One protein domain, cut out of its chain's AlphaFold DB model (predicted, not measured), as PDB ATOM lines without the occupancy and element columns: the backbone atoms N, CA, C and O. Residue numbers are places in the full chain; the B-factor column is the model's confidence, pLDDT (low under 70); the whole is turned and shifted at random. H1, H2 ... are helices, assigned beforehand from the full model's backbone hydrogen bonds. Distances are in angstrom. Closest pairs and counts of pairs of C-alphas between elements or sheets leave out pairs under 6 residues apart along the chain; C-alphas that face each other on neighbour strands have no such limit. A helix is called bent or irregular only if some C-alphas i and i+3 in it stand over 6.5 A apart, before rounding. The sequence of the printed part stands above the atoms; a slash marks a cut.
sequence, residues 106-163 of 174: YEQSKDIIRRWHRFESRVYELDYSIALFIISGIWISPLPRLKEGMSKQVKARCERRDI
ATOM      1  N   TYR A 106      43.247  17.389 -13.467       90.50
ATOM      2  CA  TYR A 106      41.918  17.276 -14.064       90.50
ATOM      3  C   TYR A 106      40.781  17.598 -13.072       90.50
ATOM      4  O   TYR A 106      39.855  18.335 -13.410       90.50
ATOM      5  N   GLU A 107      40.877  17.130 -11.822       92.56
ATOM      6  CA  GLU A 107      39.875  17.416 -10.782       92.56
ATOM      7  C   GLU A 107      39.864  18.896 -10.374       92.56
ATOM      8  O   GLU A 107      38.801  19.513 -10.291       92.56
ATOM      9  N   GLN A 108      41.040  19.521 -10.236       93.12
ATOM     10  CA  GLN A 108      41.123  20.966  -9.992       93.12
ATOM     11  C   GLN A 108      40.495  21.769 -11.137       93.12
ATOM     12  O   GLN A 108      39.771  22.736 -10.890       93.12
ATOM     13  N   SER A 109      40.735  21.360 -12.384       92.62
ATOM     14  CA  SER A 109      40.147  21.998 -13.560       92.62
ATOM     15  C   SER A 109      38.622  21.881 -13.567       92.62
ATOM     16  O   SER A 109      37.937  22.880 -13.792       92.62
ATOM     17  N   LYS A 110      38.061  20.711 -13.232       94.75
ATOM     18  CA  LYS A 110      36.603  20.537 -13.100       94.75
ATOM     19  C   LYS A 110      36.011  21.486 -12.069       94.75
ATOM     20  O   LYS A 110      34.995  22.127 -12.340       94.75
ATOM     21  N   ASP A 111      36.637  21.597 -10.904       94.12
ATOM     22  CA  ASP A 111      36.145  22.457  -9.831       94.12
ATOM     23  C   ASP A 111      36.202  23.939 -10.195       94.12
ATOM     24  O   ASP A 111      35.310  24.702  -9.818       94.12
ATOM     25  N   ILE A 112      37.233  24.358 -10.931       92.44
ATOM     26  CA  ILE A 112      37.340  25.723 -11.450       92.44
ATOM     27  C   ILE A 112      36.220  25.976 -12.460       92.44
ATOM     28  O   ILE A 112      35.491  26.955 -12.311       92.44
ATOM     29  N   ILE A 113      36.008  25.090 -13.439       92.12
ATOM     30  CA  ILE A 113      34.921  25.263 -14.414       92.12
ATOM     31  C   ILE A 113      33.567  25.317 -13.709       92.12
ATOM     32  O   ILE A 113      32.791  26.238 -13.947       92.12
ATOM     33  N   ARG A 114      33.284  24.390 -12.787       90.88
ATOM     34  CA  ARG A 114      32.028  24.383 -12.020       90.88
ATOM     35  C   ARG A 114      31.814  25.679 -11.252       90.88
ATOM     36  O   ARG A 114      30.699  26.197 -11.254       90.88
ATOM     37  N   ARG A 115      32.864  26.234 -10.644       88.56
ATOM     38  CA  ARG A 115      32.786  27.521  -9.949       88.56
ATOM     39  C   ARG A 115      32.523  28.675 -10.909       88.56
ATOM     40  O   ARG A 115      31.657  29.486 -10.624       88.56
ATOM     41  N   TRP A 116      33.212  28.739 -12.042       87.00
ATOM     42  CA  TRP A 116      33.201  29.911 -12.921       87.00
ATOM     43  C   TRP A 116      32.173  29.863 -14.059       87.00
ATOM     44  O   TRP A 116      31.873  30.909 -14.628       87.00
ATOM     45  N   HIS A 117      31.576  28.710 -14.385       84.25
ATOM     46  CA  HIS A 117      30.669  28.587 -15.540       84.25
ATOM     47  C   HIS A 117      29.454  29.521 -15.471       84.25
ATOM     48  O   HIS A 117      28.910  29.870 -16.514       84.25
ATOM     49  N   ARG A 118      29.039  29.938 -14.264       82.94
ATOM     50  CA  ARG A 118      27.906  30.857 -14.041       82.94
ATOM     51  C   ARG A 118      28.270  32.337 -14.089       82.94
ATOM     52  O   ARG A 118      27.391  33.179 -13.987       82.94
ATOM     53  N   PHE A 119      29.547  32.655 -14.242       77.44
ATOM     54  CA  PHE A 119      30.045  34.020 -14.214       77.44
ATOM     55  C   PHE A 119      30.331  34.486 -15.635       77.44
ATOM     56  O   PHE A 119      30.979  33.776 -16.405       77.44
ATOM     57  N   GLU A 120      29.890  35.689 -15.994       79.00
ATOM     58  CA  GLU A 120      30.302  36.328 -17.251       79.00
ATOM     59  C   GLU A 120      31.772  36.752 -17.199       79.00
ATOM     60  O   GLU A 120      32.486  36.682 -18.198       79.00
ATOM     61  N   SER A 121      32.267  37.081 -16.002       81.12
ATOM     62  CA  SER A 121      33.667  37.437 -15.781       81.12
ATOM     63  C   SER A 121      34.656  36.307 -16.077       81.12
ATOM     64  O   SER A 121      35.845  36.579 -16.241       81.12
ATOM     65  N   ARG A 122      34.181  35.062 -16.240       85.75
ATOM     66  CA  ARG A 122      35.013  33.894 -16.573       85.75
ATOM     67  C   ARG A 122      35.874  34.100 -17.819       85.75
ATOM     68  O   ARG A 122      36.966  33.555 -17.897       85.75
ATOM     69  N   VAL A 123      35.403  34.899 -18.780       84.75
ATOM     70  CA  VAL A 123      36.107  35.150 -20.049       84.75
ATOM     71  C   VAL A 123      37.387  35.975 -19.840       84.75
ATOM     72  O   VAL A 123      38.296  35.935 -20.665       84.75
ATOM     73  N   TYR A 124      37.500  36.690 -18.718       84.44
ATOM     74  CA  TYR A 124      38.685  37.470 -18.348       84.44
ATOM     75  C   TYR A 124      39.618  36.724 -17.385       84.44
ATOM     76  O   TYR A 124      40.694  37.231 -17.052       84.44
ATOM     77  N   GLU A 125      39.209  35.550 -16.900       87.56
ATOM     78  CA  GLU A 125      39.956  34.795 -15.903       87.56
ATOM     79  C   GLU A 125      40.876  33.765 -16.540       87.56
ATOM     80  O   GLU A 125      40.448  32.812 -17.192       87.56
ATOM     81  N   LEU A 126      42.170  33.922 -16.265       90.00
ATOM     82  CA  LEU A 126      43.196  32.999 -16.734       90.00
ATOM     83  C   LEU A 126      42.971  31.583 -16.190       90.00
ATOM     84  O   LEU A 126      43.185  30.614 -16.910       90.00
ATOM     85  N   ASP A 127      42.512  31.451 -14.945       90.88
ATOM     86  CA  ASP A 127      42.286  30.146 -14.311       90.88
ATOM     87  C   ASP A 127      41.220  29.343 -15.041       90.88
ATOM     88  O   ASP A 127      41.378  28.139 -15.235       90.88
ATOM     89  N   TYR A 128      40.168  30.022 -15.494       91.94
ATOM     90  CA  TYR A 128      39.106  29.407 -16.271       91.94
ATOM     91  C   TYR A 128      39.602  28.968 -17.652       91.94
ATOM     92  O   TYR A 128      39.343  27.836 -18.056       91.94
ATOM     93  N   SER A 129      40.381  29.810 -18.339       91.75
ATOM     94  CA  SER A 129      41.028  29.460 -19.611       91.75
ATOM     95  C   SER A 129      41.945  28.240 -19.498       91.75
ATOM     96  O   SER A 129      41.889  27.350 -20.344       91.75
ATOM     97  N   ILE A 130      42.767  28.171 -18.445       92.50
ATOM     98  CA  ILE A 130      43.648  27.022 -18.198       92.50
ATOM     99  C   ILE A 130      42.816  25.772 -17.908       92.50
ATOM    100  O   ILE A 130      43.081  24.719 -18.479       92.50
ATOM    101  N   ALA A 131      41.806  25.874 -17.042       93.25
ATOM    102  CA  ALA A 131      40.960  24.740 -16.690       93.25
ATOM    103  C   ALA A 131      40.194  24.186 -17.901       93.25
ATOM    104  O   ALA A 131      40.106  22.971 -18.063       93.25
ATOM    105  N   LEU A 132      39.683  25.068 -18.768       92.69
ATOM    106  CA  LEU A 132      39.087  24.680 -20.044       92.69
ATOM    107  C   LEU A 132      40.093  23.959 -20.925       92.69
ATOM    108  O   LEU A 132      39.779  22.872 -21.391       92.69
ATOM    109  N   PHE A 133      41.291  24.522 -21.101       91.94
ATOM    110  CA  PHE A 133      42.335  23.891 -21.898       91.94
ATOM    111  C   PHE A 133      42.635  22.474 -21.409       91.94
ATOM    112  O   PHE A 133      42.623  21.574 -22.228       91.94
ATOM    113  N   ILE A 134      42.792  22.264 -20.100       90.50
ATOM    114  CA  ILE A 134      43.077  20.954 -19.483       90.50
ATOM    115  C   ILE A 134      41.947  19.921 -19.678       90.50
ATOM    116  O   ILE A 134      42.152  18.718 -19.519       90.50
ATOM    117  N   ILE A 135      40.726  20.368 -19.972       90.44
ATOM    118  CA  ILE A 135      39.569  19.481 -20.143       90.44
ATOM    119  C   ILE A 135      39.247  19.264 -21.622       90.44
ATOM    120  O   ILE A 135      38.953  18.139 -22.017       90.44
ATOM    121  N   SER A 136      39.279  20.320 -22.435       88.69
ATOM    122  CA  SER A 136      38.884  20.285 -23.847       88.69
ATOM    123  C   SER A 136      40.059  20.138 -24.810       88.69
ATOM    124  O   SER A 136      39.849  19.810 -25.972       88.69
ATOM    125  N   GLY A 137      41.281  20.421 -24.360       86.38
ATOM    126  CA  GLY A 137      42.476  20.532 -25.193       86.38
ATOM    127  C   GLY A 137      42.568  21.799 -26.028       86.38
ATOM    128  O   GLY A 137      43.546  21.972 -26.747       86.38
ATOM    129  N   ILE A 138      41.597  22.708 -25.921       88.38
ATOM    130  CA  ILE A 138      41.551  23.926 -26.731       88.38
ATOM    131  C   ILE A 138      42.003  25.111 -25.887       88.38
ATOM    132  O   ILE A 138      41.388  25.444 -24.870       88.38
ATOM    133  N   TRP A 139      43.066  25.788 -26.325       89.38
ATOM    134  CA  TRP A 139      43.538  26.991 -25.646       89.38
ATOM    135  C   TRP A 139      42.734  28.220 -26.080       89.38
ATOM    136  O   TRP A 139      42.851  28.706 -27.210       89.38
ATOM    137  N   ILE A 140      41.970  28.770 -25.136       88.69
ATOM    138  CA  ILE A 140      41.232  30.025 -25.292       88.69
ATOM    139  C   ILE A 140      41.893  31.073 -24.399       88.69
ATOM    140  O   ILE A 140      41.777  31.019 -23.174       88.69
ATOM    141  N   SER A 141      42.592  32.034 -25.004       88.19
ATOM    142  CA  SER A 141      43.217  33.127 -24.251       88.19
ATOM    143  C   SER A 141      42.147  33.947 -23.523       88.19
ATOM    144  O   SER A 141      41.149  34.300 -24.157       88.19
ATOM    145  N   PRO A 142      42.352  34.308 -22.242       88.25
ATOM    146  CA  PRO A 142      41.439  35.216 -21.565       88.25
ATOM    147  C   PRO A 142      41.431  36.563 -22.289       88.25
ATOM    148  O   PRO A 142      42.466  37.019 -22.796       88.25
ATOM    149  N   LEU A 143      40.264  37.202 -22.328       84.62
ATOM    150  CA  LEU A 143      40.150  38.569 -22.815       84.62
ATOM    151  C   LEU A 143      40.995  39.490 -21.925       84.62
ATOM    152  O   LEU A 143      41.076  39.272 -20.709       84.62
ATOM    153  N   PRO A 144      41.627  40.529 -22.496       78.12
ATOM    154  CA  PRO A 144      42.367  41.493 -21.700       78.12
ATOM    155  C   PRO A 144      41.440  42.061 -20.624       78.12
ATOM    156  O   PRO A 144      40.333  42.515 -20.919       78.12
ATOM    157  N   ARG A 145      41.877  42.006 -19.359       67.00
ATOM    158  CA  ARG A 145      41.149  42.635 -18.253       67.00
ATOM    159  C   ARG A 145      41.081  44.133 -18.543       67.00
ATOM    160  O   ARG A 145      42.052  44.849 -18.317       67.00
ATOM    161  N   LEU A 146      39.933  44.588 -19.035       60.94
ATOM    162  CA  LEU A 146      39.602  45.990 -19.277       60.94
ATOM    163  C   LEU A 146      39.468  46.713 -17.923       60.94
ATOM    164  O   LEU A 146      38.375  47.026 -17.456       60.94
ATOM    165  N   LYS A 147      40.575  46.901 -17.202       56.47
ATOM    166  CA  LYS A 147      40.554  47.614 -15.916       56.47
ATOM    167  C   LYS A 147      40.363  49.119 -16.118       56.47
ATOM    168  O   LYS A 147      39.669  49.754 -15.317       56.47
ATOM    169  N   GLU A 148      40.875  49.639 -17.229       53.75
ATOM    170  CA  GLU A 148      40.743  51.022 -17.677       53.75
ATOM    171  C   GLU A 148      39.750  51.062 -18.848       53.75
ATOM    172  O   GLU A 148      40.015  50.508 -19.908       53.75
ATOM    173  N   GLY A 149      38.558  51.630 -18.631       59.84
ATOM    174  CA  GLY A 149      37.566  51.867 -19.695       59.84
ATOM    175  C   GLY A 149      36.213  51.160 -19.553       59.84
ATOM    176  O   GLY A 149      35.264  51.550 -20.225       59.84
ATOM    177  N   MET A 150      36.056  50.171 -18.666       65.88
ATOM    178  CA  MET A 150      34.729  49.569 -18.442       65.88
ATOM    179  C   MET A 150      33.813  50.489 -17.631       65.88
ATOM    180  O   MET A 150      34.191  50.967 -16.556       65.88
ATOM    181  N   SER A 151      32.578  50.662 -18.119       73.19
ATOM    182  CA  SER A 151      31.496  51.317 -17.377       73.19
ATOM    183  C   SER A 151      31.298  50.648 -16.012       73.19
ATOM    184  O   SER A 151      31.411  49.425 -15.880       73.19
ATOM    185  N   LYS A 152      30.952  51.449 -14.995       76.38
ATOM    186  CA  LYS A 152      30.622  50.968 -13.640       76.38
ATOM    187  C   LYS A 152      29.568  49.851 -13.672       76.38
ATOM    188  O   LYS A 152      29.634  48.932 -12.864       76.38
ATOM    189  N   GLN A 153      28.654  49.892 -14.643       75.38
ATOM    190  CA  GLN A 153      27.625  48.869 -14.851       75.38
ATOM    191  C   GLN A 153      28.210  47.521 -15.290       75.38
ATOM    192  O   GLN A 153      27.807  46.485 -14.772       75.38
ATOM    193  N   VAL A 154      29.190  47.519 -16.202       71.75
ATOM    194  CA  VAL A 154      29.818  46.278 -16.687       71.75
ATOM    195  C   VAL A 154      30.701  45.661 -15.604       71.75
ATOM    196  O   VAL A 154      30.681  44.446 -15.426       71.75
ATOM    197  N   LYS A 155      31.403  46.489 -14.815       71.94
ATOM    198  CA  LYS A 155      32.135  46.026 -13.622       71.94
ATOM    199  C   LYS A 155      31.190  45.368 -12.613       71.94
ATOM    200  O   LYS A 155      31.407  44.216 -12.252       71.94
ATOM    201  N   ALA A 156      30.091  46.038 -12.263       71.50
ATOM    202  CA  ALA A 156      29.088  45.490 -11.350       71.50
ATOM    203  C   ALA A 156      28.445  44.191 -11.879       71.50
ATOM    204  O   ALA A 156      28.182  43.281 -11.098       71.50
ATOM    205  N   ARG A 157      28.222  44.074 -13.196       70.31
ATOM    206  CA  ARG A 157      27.713  42.850 -13.839       70.31
ATOM    207  C   ARG A 157      28.723  41.702 -13.786       70.31
ATOM    208  O   ARG A 157      28.340  40.582 -13.491       70.31
ATOM    209  N   CYS A 158      30.006  41.981 -14.014       68.56
ATOM    210  CA  CYS A 158      31.085  40.992 -13.914       68.56
ATOM    211  C   CYS A 158      31.321  40.496 -12.474       68.56
ATOM    212  O   CYS A 158      31.762  39.359 -12.285       68.56
ATOM    213  N   GLU A 159      31.066  41.348 -11.476       66.88
ATOM    214  CA  GLU A 159      31.196  41.041 -10.044       66.88
ATOM    215  C   GLU A 159      29.978  40.291  -9.482       66.88
ATOM    216  O   GLU A 159      30.125  39.415  -8.625       66.88
ATOM    217  N   ARG A 160      28.768  40.600  -9.967       62.56
ATOM    218  CA  ARG A 160      27.547  39.866  -9.610       62.56
ATOM    219  C   ARG A 160      27.559  38.506 -10.310       62.56
ATOM    220  O   ARG A 160      27.869  38.397 -11.488       62.56
ATOM    221  N   ARG A 161      27.231  37.442  -9.573       55.78
ATOM    222  CA  ARG A 161      27.317  36.027  -9.996       55.78
ATOM    223  C   ARG A 161      26.326  35.621 -11.107       55.78
ATOM    224  O   ARG A 161      26.015  34.439 -11.235       55.78
ATOM    225  N   ASP A 162      25.795  36.575 -11.863       49.94
ATOM    226  CA  ASP A 162      24.554  36.426 -12.606       49.94
ATOM    227  C   ASP A 162      24.765  36.483 -14.118       49.94
ATOM    228  O   ASP A 162      24.727  37.540 -14.742       49.94
ATOM    229  N   ILE A 163      24.835  35.297 -14.723       53.94
ATOM    230  CA  ILE A 163      24.326  35.082 -16.088       53.94
ATOM    231  C   ILE A 163      22.811  35.377 -16.167       53.94
ATOM    232  O   ILE A 163      22.297  35.671 -17.241       53.94
TER     233      ILE A 163
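What this domain is: This is residues 106 to 163 of the 174 residues of an uncharacterized protein of Aliivibrio fischeri (UniProt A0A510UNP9). Two helices, H1 and H3, pack on each other at a steep angle at one end of an elongated body, the short H2 sits in the middle between them along the chain, and H4 packs on H2 toward the other end. A long stretch with no named element, residues 137 to 151, runs from the H1 and H3 end to H4, and residues 148 to 153 stick out at the H4 end. The printed part has 58 residues with four named helices, in the order H1, H2, H3, H4, and no named strand; its class is all helix. It is only just compact, close to loose, with a radius of gyration of the C-alphas of 12.1 A, and the C-alphas span 35 by 20 by 13 A.

Where its parts are: H1 is residues 106 to 116, 15.4 A from first to last C-alpha, and begins with C-alpha 106 at (41.918, 17.276, -14.064). H2 follows as residues 120 to 124, 8.5 A long; it is irregular, but only just, with C-alphas 120 and 123 6.6 A apart. H3 is residues 126 to 136, 15.2 A long, and begins with C-alpha 126 at (43.196, 32.999, -16.734). H4 is residues 152 to 159, 10.6 A long, and ends with C-alpha 159 at (31.196, 41.041, -10.044).

How they stand to each other: H1 and H3 touch, with 19 pairs of C-alphas within 8 A. Their closest C-alphas are those of Ser 109 and Ala 131, 4.2 A apart. They run opposite ways at a steep tilt of 54 degrees. H2 is close to H1 but not clearly touching it; the closest C-alphas are those of Trp 116 and Arg 122, 5.7 A apart. H2 is also close to H3 but not clearly touching it, with the C-alphas of Arg 122 and Tyr 128 the closest at 6.1 A. H2 and H4 touch, and their closest C-alphas are those of Ser 121 and Cys 158, 4.8 A apart. H4 is apart from H1 and from H3. In H1, H3 and H4 every O i to N i+4 pair is within hydrogen-bond range; in H2 it is 0 of 1, while 2 of 2 O i to N i+3 pairs are within range.

The domain as a whole: The two C-alphas farthest apart are those of Tyr 106 and Ser 151, at 35.8 A. The printed part has no cut. The links from H1 to H2 and from H2 to H3 are tight, and the link from H3 to H4, 15 residues, is long. Residues 148 to 153, of which 152 and 153 belong to H4, stand free. The mean pLDDT of the printed part is 80.8; residues 145 to 150 and 158 to 163 are under 70.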